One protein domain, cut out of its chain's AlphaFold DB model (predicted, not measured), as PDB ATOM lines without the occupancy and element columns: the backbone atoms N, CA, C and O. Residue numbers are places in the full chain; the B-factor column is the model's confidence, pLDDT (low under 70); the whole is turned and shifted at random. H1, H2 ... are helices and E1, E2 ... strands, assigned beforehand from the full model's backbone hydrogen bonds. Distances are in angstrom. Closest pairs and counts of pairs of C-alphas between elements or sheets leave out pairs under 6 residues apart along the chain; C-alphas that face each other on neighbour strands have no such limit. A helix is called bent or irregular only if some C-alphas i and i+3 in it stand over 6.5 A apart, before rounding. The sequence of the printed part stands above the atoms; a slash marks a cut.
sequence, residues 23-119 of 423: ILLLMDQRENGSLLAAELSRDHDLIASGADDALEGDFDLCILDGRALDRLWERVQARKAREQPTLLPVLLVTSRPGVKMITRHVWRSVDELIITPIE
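This is residues 23 to 119 of the 423 residues of the protein "Signal transduction histidine kinase" of Longimicrobium terrae (UniProt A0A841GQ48). A small twisted sheet of four parallel strands is the core, with H1 covering one face and the long, kinked H3 covering the other. The short H4, which follows directly on edge strand E4, and the short H5 lie farthest from the middle, and the last stretch, residues 108 to 119, comes back past E4, where residues 115 to 116 pair with 94 to 95. The printed part has 97 residues, with five named helices and four named strands in the order E1 H1 E2 H2 E3 H3 E4 H4 H5; the class is mixed, helices and strands, and the sheet's order is E2 E1 E3 E4. It is compact, with a radius of gyration of the C-alphas of 12.7 A, and rounded, spanning 31 by 31 by 22 A.

Find C-alpha 23 at (47.300, -28.149, -25.758), where E1 begins, residues 23 to 26. H1 follows, residues 30 to 40, 15.2 A long, then E2, residues 45 to 48, and H2, residues 52 to 56. E3, residues 61 to 65, covers 13.5 A. At C-alpha 66, (49.274, -11.245, -23.310), H3 begins, residues 66 to 83, 22.6 A; it is irregular, with C-alphas 71 and 74 8.3 A apart, and has a kink of 74 degrees near residue 73. E4, residues 90 to 95, covers 16.6 A. H4, residues 96 to 99, and H5, residues 104 to 107, follow; H5 ends at C-alpha 107, (40.897, -11.303, -16.866).

Start at the sheet, only just strongly twisted, its C-alphas up to 4.5 A off the best plane. Look for N 23 and O 45, 2.8 A, between E1 and E2; N 24 and O 61, 2.9 A, between E1 and E3; and N 91 and O 62, 2.8 A, between E3 and E4. E1, H1, E2 and E3, H3, E4 are strand-helix-strand units, a helix between two parallel neighbour strands; E2, H2, E3 is a split one, with E1 between its strands; the three crossovers are right-handed. H1 and H3 are on opposite faces, making three layers, helices on both faces of a sheet. H1 runs along the strands over E1 at a height over the sheet of 9.0 A; its C-alpha of Gly 33 is 7.4 A from that of Leu 25, their closest pair. H3 runs along the strands over E3 and E4 at 9.3 A. H2 only grazes the sheet with residues 52 to 55, and touches H3, residues 72 to 79 alone, closest at the C-alphas of Glu 56 and Arg 79, 7.1 A. H5 only just touches H3, residues 69 to 73 alone, with 3 pairs of C-alphas within 8 A, the closest those of Trp 73 and Val 106, 6.0 A. H4 is close to H3 but not clearly touching, the C-alphas of Gly 66 and Gly 98 being 6.6 A apart. Every O i to N i+4 pair is within hydrogen-bond range in H1, 12 of 14 in H3, and 0 of 1 in H2, where 2 of 2 O i to N i+3 pairs are; H4 and H5 are too short for an O i to N i+4 pair.

The two C-alphas farthest apart, Glu 31 and Pro 85, are 35.2 A apart. The printed part has no cut and no long link. Its mean pLDDT is 84.4; look for values under 70 at residues 48 to 51, 101 and 103 to 105.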
ATOM      1  N   ILE A  23      47.040 -29.526 -26.186       93.81
ATOM      2  CA  ILE A  23      47.300 -28.149 -25.758       93.81
ATOM      3  C   ILE A  23      47.366 -27.240 -26.985       93.81
ATOM      4  O   ILE A  23      48.228 -27.397 -27.850       93.81
ATOM      5  N   LEU A  24      46.473 -26.255 -27.044       93.31
ATOM      6  CA  LEU A  24      46.513 -25.172 -28.021       93.31
ATOM      7  C   LEU A  24      47.510 -24.101 -27.558       93.31
ATOM      8  O   LEU A  24      47.377 -23.586 -26.452       93.31
ATOM      9  N   LEU A  25      48.493 -23.760 -28.398       91.69
ATOM     10  CA  LEU A  25      49.484 -22.716 -28.111       91.69
ATOM     11  C   LEU A  25      49.263 -21.494 -29.014       91.69
ATOM     12  O   LEU A  25      49.462 -21.580 -30.226       91.69
ATOM     13  N   LEU A  26      48.908 -20.350 -28.420       89.69
ATOM     14  CA  LEU A  26      48.701 -19.066 -29.103       89.69
ATOM     15  C   LEU A  26      49.720 -18.030 -28.599       89.69
ATOM     16  O   LEU A  26      49.449 -17.230 -27.705       89.69
ATOM     17  N   MET A  27      50.928 -18.078 -29.161       86.00
ATOM     18  CA  MET A  27      52.070 -17.251 -28.753       86.00
ATOM     19  C   MET A  27      52.501 -16.340 -29.910       86.00
ATOM     20  O   MET A  27      52.961 -16.830 -30.941       86.00
ATOM     21  N   ASP A  28      52.419 -15.020 -29.731       81.06
ATOM     22  CA  ASP A  28      52.874 -14.040 -30.727       81.06
ATOM     23  C   ASP A  28      54.414 -13.966 -30.770       81.06
ATOM     24  O   ASP A  28      55.015 -13.703 -31.817       81.06
ATOM     25  N   GLN A  29      55.092 -14.221 -29.642       78.00
ATOM     26  CA  GLN A  29      56.555 -14.314 -29.600       78.00
ATOM     27  C   GLN A  29      57.053 -15.717 -29.968       78.00
ATOM     28  O   GLN A  29      57.105 -16.614 -29.126       78.00
ATOM     29  N   ARG A  30      57.495 -15.872 -31.226       74.62
ATOM     30  CA  ARG A  30      57.970 -17.146 -31.806       74.62
ATOM     31  C   ARG A  30      59.008 -17.881 -30.953       74.62
ATOM     32  O   ARG A  30      58.881 -19.083 -30.780       74.62
ATOM     33  N   GLU A  31      59.997 -17.180 -30.402       77.00
ATOM     34  CA  GLU A  31      61.078 -17.793 -29.610       77.00
ATOM     35  C   GLU A  31      60.559 -18.407 -28.295       77.00
ATOM     36  O   GLU A  31      60.795 -19.583 -28.019       77.00
ATOM     37  N   ASN A  32      59.743 -17.659 -27.543       74.88
ATOM     38  CA  ASN A  32      59.075 -18.162 -26.338       74.88
ATOM     39  C   ASN A  32      58.094 -19.300 -26.659       74.88
ATOM     40  O   ASN A  32      58.034 -20.284 -25.922       74.88
ATOM     41  N   GLY A  33      57.360 -19.196 -27.772       80.75
ATOM     42  CA  GLY A  33      56.476 -20.256 -28.257       80.75
ATOM     43  C   GLY A  33      57.228 -21.547 -28.590       80.75
ATOM     44  O   GLY A  33      56.802 -22.619 -28.170       80.75
ATOM     45  N   SER A  34      58.378 -21.462 -29.264       81.56
ATOM     46  CA  SER A  34      59.229 -22.621 -29.566       81.56
ATOM     47  C   SER A  34      59.806 -23.275 -28.306       81.56
ATOM     48  O   SER A  34      59.839 -24.502 -28.224       81.56
ATOM     49  N   LEU A  35      60.220 -22.485 -27.309       81.81
ATOM     50  CA  LEU A  35      60.729 -23.004 -26.033       81.81
ATOM     51  C   LEU A  35      59.637 -23.694 -25.202       81.81
ATOM     52  O   LEU A  35      59.876 -24.774 -24.663       81.81
ATOM     53  N   LEU A  36      58.436 -23.109 -25.132       85.00
ATOM     54  CA  LEU A  36      57.275 -23.729 -24.482       85.00
ATOM     55  C   LEU A  36      56.847 -25.011 -25.202       85.00
ATOM     56  O   LEU A  36      56.601 -26.025 -24.549       85.00
ATOM     57  N   ALA A  37      56.820 -24.993 -26.536       86.44
ATOM     58  CA  ALA A  37      56.491 -26.169 -27.328       86.44
ATOM     59  C   ALA A  37      57.491 -27.313 -27.092       86.44
ATOM     60  O   ALA A  37      57.070 -28.428 -26.813       86.44
ATOM     61  N   ALA A  38      58.800 -27.040 -27.099       86.12
ATOM     62  CA  ALA A  38      59.837 -28.054 -26.864       86.12
ATOM     63  C   ALA A  38      59.848 -28.639 -25.432       86.12
ATOM     64  O   ALA A  38      60.428 -29.706 -25.190       86.12
ATOM     65  N   GLU A  39      59.249 -27.938 -24.466       87.56
ATOM     66  CA  GLU A  39      59.073 -28.427 -23.097       87.56
ATOM     67  C   GLU A  39      57.800 -29.275 -22.955       87.56
ATOM     68  O   GLU A  39      57.859 -30.337 -22.340       87.56
ATOM     69  N   LEU A  40      56.677 -28.838 -23.542       89.06
ATOM     70  CA  LEU A  40      55.362 -29.478 -23.394       89.06
ATOM     71  C   LEU A  40      55.115 -30.639 -24.370       89.06
ATOM     72  O   LEU A  40      54.399 -31.574 -24.018       89.06
ATOM     73  N   SER A  41      55.748 -30.650 -25.550       87.88
ATOM     74  CA  SER A  41      55.598 -31.713 -26.566       87.88
ATOM     75  C   SER A  41      56.161 -33.077 -26.149       87.88
ATOM     76  O   SER A  41      56.180 -34.009 -26.948       87.88
ATOM     77  N   ARG A  42      56.714 -33.179 -24.937       84.06
ATOM     78  CA  ARG A  42      57.231 -34.425 -24.358       84.06
ATOM     79  C   ARG A  42      56.112 -35.308 -23.820       84.06
ATOM     80  O   ARG A  42      56.207 -36.523 -23.931       84.06
ATOM     81  N   ASP A  43      55.081 -34.672 -23.265       85.75
ATOM     82  CA  ASP A  43      54.019 -35.319 -22.491       85.75
ATOM     83  C   ASP A  43      52.610 -35.037 -23.075       85.75
ATOM     84  O   ASP A  43      51.624 -35.638 -22.640       85.75
ATOM     85  N   HIS A  44      52.494 -34.118 -24.048       89.75
ATOM     86  CA  HIS A  44      51.224 -33.586 -24.559       89.75
ATOM     87  C   HIS A  44      51.231 -33.347 -26.080       89.75
ATOM     88  O   HIS A  44      52.246 -32.947 -26.655       89.75
ATOM     89  N   ASP A  45      50.064 -33.501 -26.713       89.94
ATOM     90  CA  ASP A  45      49.855 -33.196 -28.131       89.94
ATOM     91  C   ASP A  45      49.703 -31.682 -28.318       89.94
ATOM     92  O   ASP A  45      48.787 -31.065 -27.772       89.94
ATOM     93  N   LEU A  46      50.576 -31.054 -29.110       89.38
ATOM     94  CA  LEU A  46      50.549 -29.602 -29.301       89.38
ATOM     95  C   LEU A  46      49.861 -29.188 -30.599       89.38
ATOM     96  O   LEU A  46      50.253 -29.592 -31.693       89.38
ATOM     97  N   ILE A  47      48.894 -28.281 -30.480       86.56
ATOM     98  CA  ILE A  47      48.284 -27.576 -31.605       86.56
ATOM     99  C   ILE A  47      48.984 -26.219 -31.723       86.56
ATOM    100  O   ILE A  47      48.595 -25.236 -31.093       86.56
ATOM    101  N   ALA A  48      50.055 -26.178 -32.515       67.44
ATOM    102  CA  ALA A  48      50.764 -24.949 -32.859       67.44
ATOM    103  C   ALA A  48      50.190 -24.369 -34.160       67.44
ATOM    104  O   ALA A  48      50.501 -24.847 -35.250       67.44
ATOM    105  N   SER A  49      49.351 -23.336 -34.050       58.09
ATOM    106  CA  SER A  49      48.747 -22.658 -35.200       58.09
ATOM    107  C   SER A  49      49.155 -21.191 -35.244       58.09
ATOM    108  O   SER A  49      48.946 -20.456 -34.285       58.09
ATOM    109  N   GLY A  50      49.678 -20.747 -36.389       56.88
ATOM    110  CA  GLY A  50      49.838 -19.320 -36.698       56.88
ATOM    111  C   GLY A  50      48.533 -18.631 -37.124       56.88
ATOM    112  O   GLY A  50      48.564 -17.457 -37.476       56.88
ATOM    113  N   ALA A  51      47.415 -19.363 -37.136       59.47
ATOM    114  CA  ALA A  51      46.077 -18.861 -37.417       59.47
ATOM    115  C   ALA A  51      45.186 -19.001 -36.174       59.47
ATOM    116  O   ALA A  51      45.029 -20.098 -35.625       59.47
ATOM    117  N   ASP A  52      44.559 -17.890 -35.790       70.06
ATOM    118  CA  ASP A  52      43.705 -17.752 -34.603       70.06
ATOM    119  C   ASP A  52      42.455 -18.673 -34.627       70.06
ATOM    120  O   ASP A  52      41.772 -18.845 -33.618       70.06
ATOM    121  N   ASP A  53      42.165 -19.305 -35.768       75.56
ATOM    122  CA  ASP A  53      41.017 -20.197 -35.985       75.56
ATOM    123  C   ASP A  53      41.147 -21.573 -35.323       75.56
ATOM    124  O   ASP A  53      40.140 -22.241 -35.093       75.56
ATOM    125  N   ALA A  54      42.355 -21.965 -34.904       81.38
ATOM    126  CA  ALA A  54      42.558 -23.177 -34.105       81.38
ATOM    127  C   ALA A  54      41.831 -23.138 -32.741       81.38
ATOM    128  O   ALA A  54      41.606 -24.186 -32.134       81.38
ATOM    129  N   LEU A  55      41.402 -21.954 -32.289       85.38
ATOM    130  CA  LEU A  55      40.589 -21.753 -31.088       85.38
ATOM    131  C   LEU A  55      39.165 -22.338 -31.197       85.38
ATOM    132  O   LEU A  55      38.540 -22.619 -30.178       85.38
ATOM    133  N   GLU A  56      38.657 -22.570 -32.410       86.38
ATOM    134  CA  GLU A  56      37.392 -23.291 -32.635       86.38
ATOM    135  C   GLU A  56      37.570 -24.822 -32.632       86.38
ATOM    136  O   GLU A  56      36.596 -25.566 -32.719       86.38
ATOM    137  N   GLY A  57      38.813 -25.300 -32.517       85.50
ATOM    138  CA  GLY A  57      39.150 -26.716 -32.490       85.50
ATOM    139  C   GLY A  57      38.862 -27.430 -31.162       85.50
ATOM    140  O   GLY A  57      38.377 -26.870 -30.173       85.50
ATOM    141  N   ASP A  58      39.209 -28.715 -31.171       88.75
ATOM    142  CA  ASP A  58      39.153 -29.628 -30.030       88.75
ATOM    143  C   ASP A  58      40.511 -29.647 -29.304       88.75
ATOM    144  O   ASP A  58      41.513 -30.109 -29.859       88.75
ATOM    145  N   PHE A  59      40.538 -29.104 -28.086       92.38
ATOM    146  CA  PHE A  59      41.702 -29.024 -27.203       92.38
ATOM    147  C   PHE A  59      41.275 -29.046 -25.727       92.38
ATOM    148  O   PHE A  59      40.150 -28.684 -25.382       92.38
ATOM    149  N   ASP A  60      42.200 -29.443 -24.857       93.81
ATOM    150  CA  ASP A  60      41.989 -29.645 -23.421       93.81
ATOM    151  C   ASP A  60      42.521 -28.481 -22.567       93.81
ATOM    152  O   ASP A  60      42.067 -28.282 -21.443       93.81
ATOM    153  N   LEU A  61      43.464 -27.699 -23.105       95.00
ATOM    154  CA  LEU A  61      44.019 -26.482 -22.505       95.00
ATOM    155  C   LEU A  61      44.441 -25.502 -23.606       95.00
ATOM    156  O   LEU A  61      45.086 -25.905 -24.571       95.00
ATOM    157  N   CYS A  62      44.133 -24.215 -23.446       94.38
ATOM    158  CA  CYS A  62      44.749 -23.152 -24.242       94.38
ATOM    159  C   CYS A  62      45.836 -22.454 -23.417       94.38
ATOM    160  O   CYS A  62      45.571 -22.032 -22.293       94.38
ATOM    161  N   ILE A  63      47.042 -22.315 -23.965       93.19
ATOM    162  CA  ILE A  63      48.102 -21.469 -23.409       93.19
ATOM    163  C   ILE A  63      48.338 -20.325 -24.385       93.19
ATOM    164  O   ILE A  63      48.598 -20.556 -25.568       93.19
ATOM    165  N   LEU A  64      48.250 -19.093 -23.896       91.19
ATOM    166  CA  LEU A  64      48.345 -17.902 -24.731       91.19
ATOM    167  C   LEU A  64      49.173 -16.802 -24.065       91.19
ATOM    168  O   LEU A  64      49.250 -16.743 -22.839       91.19
ATOM    169  N   ASP A  65      49.798 -15.927 -24.854       89.00
ATOM    170  CA  ASP A  65      50.484 -14.751 -24.304       89.00
ATOM    171  C   ASP A  65      49.574 -13.519 -24.189       89.00
ATOM    172  O   ASP A  65      48.449 -13.494 -24.685       89.00
ATOM    173  N   GLY A  66      50.051 -12.474 -23.504       84.44
ATOM    174  CA  GLY A  66      49.274 -11.245 -23.310       84.44
ATOM    175  C   GLY A  66      48.836 -10.551 -24.610       84.44
ATOM    176  O   GLY A  66      47.761  -9.963 -24.634       84.44
ATOM    177  N   ARG A  67      49.612 -10.649 -25.700       84.75
ATOM    178  CA  ARG A  67      49.266 -10.025 -26.991       84.75
ATOM    179  C   ARG A  67      48.229 -10.850 -27.745       84.75
ATOM    180  O   ARG A  67      47.280 -10.289 -28.292       84.75
ATOM    181  N   ALA A  68      48.376 -12.174 -27.710       86.50
ATOM    182  CA  ALA A  68      47.357 -13.091 -28.200       86.50
ATOM    183  C   ALA A  68      46.040 -12.921 -27.420       86.50
ATOM    184  O   ALA A  68      44.972 -12.912 -28.029       86.50
ATOM    185  N   LEU A  69      46.101 -12.700 -26.099       87.56
ATOM    186  CA  LEU A  69      44.915 -12.411 -25.289       87.56
ATOM    187  C   LEU A  69      44.230 -11.113 -25.724       87.56
ATOM    188  O   LEU A  69      43.034 -11.133 -25.998       87.56
ATOM    189  N   ASP A  70      44.974 -10.008 -25.822       84.94
ATOM    190  CA  ASP A  70      44.421  -8.708 -26.222       84.94
ATOM    191  C   ASP A  70      43.749  -8.772 -27.609       84.94
ATOM    192  O   ASP A  70      42.711  -8.141 -27.817       84.94
ATOM    193  N   ARG A  71      44.280  -9.588 -28.536       86.56
ATOM    194  CA  ARG A  71      43.682  -9.837 -29.861       86.56
ATOM    195  C   ARG A  71      42.445 -10.747 -29.823       86.56
ATOM    196  O   ARG A  71      41.546 -10.563 -30.640       86.56
ATOM    197  N   LEU A  72      42.398 -11.743 -28.932       88.69
ATOM    198  CA  LEU A  72      41.457 -12.873 -29.027       88.69
ATOM    199  C   LEU A  72      40.483 -13.033 -27.857       88.69
ATOM    200  O   LEU A  72      39.675 -13.965 -27.887       88.69
ATOM    201  N   TRP A  73      40.520 -12.167 -26.843       87.12
ATOM    202  CA  TRP A  73      39.758 -12.358 -25.603       87.12
ATOM    203  C   TRP A  73      38.254 -12.608 -25.830       87.12
ATOM    204  O   TRP A  73      37.691 -13.472 -25.162       87.12
ATOM    205  N   GLU A  74      37.612 -11.942 -26.800       88.69
ATOM    206  CA  GLU A  74      36.194 -12.164 -27.137       88.69
ATOM    207  C   GLU A  74      35.935 -13.585 -27.652       88.69
ATOM    208  O   GLU A  74      34.992 -14.249 -27.215       88.69
ATOM    209  N   ARG A  75      36.805 -14.089 -28.539       90.50
ATOM    210  CA  ARG A  75      36.713 -15.455 -29.076       90.50
ATOM    211  C   ARG A  75      36.973 -16.485 -27.977       90.50
ATOM    212  O   ARG A  75      36.246 -17.470 -27.885       90.50
ATOM    213  N   VAL A  76      37.957 -16.237 -27.105       90.25
ATOM    214  CA  VAL A  76      38.274 -17.108 -25.958       90.25
ATOM    215  C   VAL A  76      37.087 -17.171 -24.990       90.25
ATOM    216  O   VAL A  76      36.678 -18.262 -24.595       90.25
ATOM    217  N   GLN A  77      36.469 -16.029 -24.674       89.62
ATOM    218  CA  GLN A  77      35.235 -15.964 -23.881       89.62
ATOM    219  C   GLN A  77      34.092 -16.746 -24.525       89.62
ATOM    220  O   GLN A  77      33.506 -17.616 -23.883       89.62
ATOM    221  N   ALA A  78      33.798 -16.492 -25.801       90.12
ATOM    222  CA  ALA A  78      32.731 -17.179 -26.523       90.12
ATOM    223  C   ALA A  78      32.978 -18.696 -26.639       90.12
ATOM    224  O   ALA A  78      32.035 -19.488 -26.616       90.12
ATOM    225  N   ARG A  79      34.241 -19.130 -26.744       91.56
ATOM    226  CA  ARG A  79      34.629 -20.548 -26.742       91.56
ATOM    227  C   ARG A  79      34.423 -21.195 -25.369       91.56
ATOM    228  O   ARG A  79      33.824 -22.267 -25.323       91.56
ATOM    229  N   LYS A  80      34.835 -20.540 -24.274       91.38
ATOM    230  CA  LYS A  80      34.593 -21.012 -22.895       91.38
ATOM    231  C   LYS A  80      33.106 -21.039 -22.545       91.38
ATOM    232  O   LYS A  80      32.642 -22.011 -21.963       91.38
ATOM    233  N   ALA A  81      32.344 -20.013 -22.925       90.19
ATOM    234  CA  ALA A  81      30.904 -19.942 -22.681       90.19
ATOM    235  C   ALA A  81      30.133 -21.090 -23.359       90.19
ATOM    236  O   ALA A  81      29.208 -21.630 -22.763       90.19
ATOM    237  N   ARG A  82      30.552 -21.512 -24.562       91.56
ATOM    238  CA  ARG A  82      29.976 -22.670 -25.275       91.56
ATOM    239  C   ARG A  82      30.288 -24.030 -24.639       91.56
ATOM    240  O   ARG A  82      29.575 -24.988 -24.917       91.56
ATOM    241  N   GLU A  83      31.330 -24.135 -23.816       89.19
ATOM    242  CA  GLU A  83      31.676 -25.382 -23.110       89.19
ATOM    243  C   GLU A  83      30.911 -25.555 -21.798       89.19
ATOM    244  O   GLU A  83      30.734 -26.689 -21.351       89.19
ATOM    245  N   GLN A  84      30.431 -24.460 -21.193       86.94
ATOM    246  CA  GLN A  84      29.737 -24.499 -19.905       86.94
ATOM    247  C   GLN A  84      28.547 -25.482 -19.943       86.94
ATOM    248  O   GLN A  84      27.764 -25.466 -20.895       86.94
ATOM    249  N   PRO A  85      28.387 -26.345 -18.921       86.94
ATOM    250  CA  PRO A  85      29.062 -26.322 -17.617       86.94
ATOM    251  C   PRO A  85      30.462 -26.966 -17.574       86.94
ATOM    252  O   PRO A  85      31.093 -26.950 -16.521       86.94
ATOM    253  N   THR A  86      30.970 -27.528 -18.674       91.38
ATOM    254  CA  THR A  86      32.311 -28.126 -18.712       91.38
ATOM    255  C   THR A  86      33.393 -27.040 -18.698       91.38
ATOM    256  O   THR A  86      33.365 -26.101 -19.493       91.38
ATOM    257  N   LEU A  87      34.377 -27.165 -17.805       92.62
ATOM    258  CA  LEU A  87      35.529 -26.267 -17.737       92.62
ATOM    259  C   LEU A  87      36.398 -26.430 -18.988       92.62
ATOM    260  O   LEU A  87      36.849 -27.537 -19.270       92.62
ATOM    261  N   LEU A  88      36.697 -25.338 -19.694       94.25
ATOM    262  CA  LEU A  88      37.765 -25.277 -20.697       94.25
ATOM    263  C   LEU A  88      38.848 -24.306 -20.197       94.25
ATOM    264  O   LEU A  88      38.598 -23.096 -20.196       94.25
ATOM    265  N   PRO A  89      40.006 -24.806 -19.730       95.31
ATOM    266  CA  PRO A  89      41.008 -23.972 -19.088       95.31
ATOM    267  C   PRO A  89      41.841 -23.157 -20.084       95.31
ATOM    268  O   PRO A  89      42.171 -23.602 -21.188       95.31
ATOM    269  N   VAL A  90      42.226 -21.962 -19.642       94.50
ATOM    270  CA  VAL A  90      43.082 -21.007 -20.344       94.50
ATOM    271  C   VAL A  90      44.173 -20.522 -19.392       94.50
ATOM    272  O   VAL A  90      43.899 -19.863 -18.389       94.50
ATOM    273  N   LEU A  91      45.418 -20.836 -19.734       94.56
ATOM    274  CA  LEU A  91      46.624 -20.385 -19.051       94.56
ATOM    275  C   LEU A  91      47.206 -19.191 -19.808       94.56
ATOM    276  O   LEU A  91      47.484 -19.282 -21.004       94.56
ATOM    277  N   LEU A  92      47.415 -18.076 -19.123       92.25
ATOM    278  CA  LEU A  92      48.105 -16.933 -19.708       92.25
ATOM    279  C   LEU A  92      49.632 -17.084 -19.519       92.25
ATOM    280  O   LEU A  92      50.125 -17.849 -18.692       92.25
ATOM    281  N   VAL A  93      50.418 -16.375 -20.322       89.94
ATOM    282  CA  VAL A  93      51.864 -16.210 -20.156       89.94
ATOM    283  C   VAL A  93      52.197 -14.744 -20.415       89.94
ATOM    284  O   VAL A  93      52.060 -14.244 -21.530       89.94
ATOM    285  N   THR A  94      52.616 -14.004 -19.391       89.06
ATOM    286  CA  THR A  94      52.863 -12.560 -19.548       89.06
ATOM    287  C   THR A  94      53.972 -12.046 -18.637       89.06
ATOM    288  O   THR A  94      54.401 -12.713 -17.705       89.06
ATOM    289  N   SER A  95      54.482 -10.848 -18.906       86.19
ATOM    290  CA  SER A  95      55.511 -10.209 -18.079       86.19
ATOM    291  C   SER A  95      54.887  -9.398 -16.939       86.19
ATOM    292  O   SER A  95      53.728  -8.988 -17.019       86.19
ATOM    293  N   ARG A  96      55.655  -9.089 -15.880       80.88
ATOM    294  CA  ARG A  96      55.170  -8.245 -14.761       80.88
ATOM    295  C   ARG A  96      54.563  -6.896 -15.208       80.88
ATOM    296  O   ARG A  96      53.550  -6.510 -14.626       80.88
ATOM    297  N   PRO A  97      55.111  -6.175 -16.212       78.75
ATOM    298  CA  PRO A  97      54.442  -5.006 -16.791       78.75
ATOM    299  C   PRO A  97      53.147  -5.359 -17.534       78.75
ATOM    300  O   PRO A  97      52.159  -4.647 -17.384       78.75
ATOM    301  N   GLY A  98      53.127  -6.471 -18.279       75.81
ATOM    302  CA  GLY A  98      51.952  -6.944 -19.017       75.81
ATOM    303  C   GLY A  98      50.744  -7.216 -18.119       75.81
ATOM    304  O   GLY A  98      49.655  -6.741 -18.421       75.81
ATOM    305  N   VAL A  99      50.943  -7.858 -16.956       74.62
ATOM    306  CA  VAL A  99      49.886  -8.082 -15.938       74.62
ATOM    307  C   VAL A  99      49.135  -6.788 -15.585       74.62
ATOM    308  O   VAL A  99      47.922  -6.815 -15.397       74.62
ATOM    309  N   LYS A 100      49.835  -5.644 -15.519       70.31
ATOM    310  CA  LYS A 100      49.240  -4.345 -15.161       70.31
ATOM    311  C   LYS A 100      48.411  -3.702 -16.277       70.31
ATOM    312  O   LYS A 100      47.668  -2.771 -15.981       70.31
ATOM    313  N   MET A 101      48.545  -4.153 -17.526       66.25
ATOM    314  CA  MET A 101      47.805  -3.597 -18.669       66.25
ATOM    315  C   MET A 101      46.512  -4.369 -18.981       66.25
ATOM    316  O   MET A 101      45.639  -3.842 -19.666       66.25
ATOM    317  N   ILE A 102      46.345  -5.577 -18.433       71.44
ATOM    318  CA  ILE A 102      45.167  -6.422 -18.667       71.44
ATOM    319  C   ILE A 102      43.956  -5.872 -17.902       71.44
ATOM    320  O   ILE A 102      43.952  -5.784 -16.671       71.44
ATOM    321  N   THR A 103      42.893  -5.529 -18.633       68.81
ATOM    322  CA  THR A 103      41.662  -4.976 -18.046       68.81
ATOM    323  C   THR A 103      40.813  -6.045 -17.342       68.81
ATOM    324  O   THR A 103      40.873  -7.234 -17.656       68.81
ATOM    325  N   ARG A 104      39.949  -5.625 -16.402       63.59
ATOM    326  CA  ARG A 104      39.070  -6.523 -15.615       63.59
ATOM    327  C   ARG A 104      38.188  -7.446 -16.474       63.59
ATOM    328  O   ARG A 104      37.837  -8.531 -16.021       63.59
ATOM    329  N   HIS A 105      37.814  -7.026 -17.683       62.88
ATOM    330  CA  HIS A 105      36.991  -7.833 -18.590       62.88
ATOM    331  C   HIS A 105      37.801  -8.955 -19.248       62.88
ATOM    332  O   HIS A 105      37.327 -10.085 -19.320       62.88
ATOM    333  N   VAL A 106      39.049  -8.664 -19.621       70.25
ATOM    334  CA  VAL A 106      39.974  -9.621 -20.233       70.25
ATOM    335  C   VAL A 106      40.408 -10.705 -19.232       70.25
ATOM    336  O   VAL A 106      40.472 -11.878 -19.598       70.25
ATOM    337  N   TRP A 107      40.583 -10.353 -17.950       72.75
ATOM    338  CA  TRP A 107      40.897 -11.303 -16.866       72.75
ATOM    339  C   TRP A 107      39.897 -12.451 -16.705       72.75
ATOM    340  O   TRP A 107      40.297 -13.541 -16.318       72.75
ATOM    341  N   ARG A 108      38.612 -12.250 -17.027       76.00
ATOM    342  CA  ARG A 108      37.591 -13.312 -16.922       76.00
ATOM    343  C   ARG A 108      37.838 -14.484 -17.880       76.00
ATOM    344  O   ARG A 108      37.147 -15.494 -17.795       76.00
ATOM    345  N   SER A 109      38.729 -14.318 -18.856       80.31
ATOM    346  CA  SER A 109      38.993 -15.301 -19.917       80.31
ATOM    347  C   SER A 109      40.035 -16.330 -19.495       80.31
ATOM    348  O   SER A 109      40.111 -17.394 -20.096       80.31
ATOM    349  N   VAL A 110      40.812 -16.000 -18.463       87.25
ATOM    350  CA  VAL A 110      42.002 -16.705 -17.989       87.25
ATOM    351  C   VAL A 110      41.674 -17.395 -16.671       87.25
ATOM    352  O   VAL A 110      41.044 -16.794 -15.805       87.25
ATOM    353  N   ASP A 111      42.101 -18.645 -16.518       91.12
ATOM    354  CA  ASP A 111      41.920 -19.416 -15.283       91.12
ATOM    355  C   ASP A 111      43.180 -19.390 -14.403       91.12
ATOM    356  O   ASP A 111      43.068 -19.474 -13.184       91.12
ATOM    357  N   GLU A 112      44.374 -19.239 -14.997       92.12
ATOM    358  CA  GLU A 112      45.667 -19.319 -14.295       92.12
ATOM    359  C   GLU A 112      46.792 -18.451 -14.913       92.12
ATOM    360  O   GLU A 112      46.697 -18.073 -16.079       92.12
ATOM    361  N   LEU A 113      47.858 -18.197 -14.118       91.25
ATOM    362  CA  LEU A 113      49.016 -17.264 -14.280       91.25
ATOM    363  C   LEU A 113      49.572 -17.088 -15.709       91.25
ATOM    364  O   LEU A 113      48.902 -16.489 -16.532       91.25
ATOM    365  N   ILE A 114      50.822 -17.413 -16.070       90.69
ATOM    366  CA  ILE A 114      52.128 -17.409 -15.370       90.69
ATOM    367  C   ILE A 114      52.870 -16.086 -15.677       90.69
ATOM    368  O   ILE A 114      52.625 -15.444 -16.702       90.69
ATOM    369  N   ILE A 115      53.814 -15.690 -14.813       88.75
ATOM    370  CA  ILE A 115      54.667 -14.507 -15.016       88.75
ATOM    371  C   ILE A 115      56.052 -14.900 -15.557       88.75
ATOM    372  O   ILE A 115      56.714 -15.753 -14.981       88.75
ATOM    373  N   THR A 116      56.534 -14.243 -16.616       84.25
ATOM    374  CA  THR A 116      57.892 -14.449 -17.154       84.25
ATOM    375  C   THR A 116      58.982 -13.767 -16.297       84.25
ATOM    376  O   THR A 116      58.746 -12.664 -15.783       84.25
ATOM    377  N   PRO A 117      60.196 -14.350 -16.166       86.12
ATOM    378  CA  PRO A 117      60.662 -15.620 -16.743       86.12
ATOM    379  C   PRO A 117      60.015 -16.849 -16.084       86.12
ATOM    380  O   PRO A 117      59.738 -16.838 -14.893       86.12
ATOM    381  N   ILE A 118      59.776 -17.894 -16.880       86.44
ATOM    382  CA  ILE A 118      59.024 -19.089 -16.473       86.44
ATOM    383  C   ILE A 118      59.973 -20.135 -15.887       86.44
ATOM    384  O   ILE A 118      60.919 -20.555 -16.557       86.44
ATOM    385  N   GLU A 119      59.676 -20.631 -14.688       89.88
ATOM    386  CA  GLU A 119      60.352 -21.809 -14.145       89.88
ATOM    387  C   GLU A 119      59.686 -23.100 -14.657       89.88
ATOM    388  O   GLU A 119      58.466 -23.260 -14.608       89.88
TER     389      GLU A 119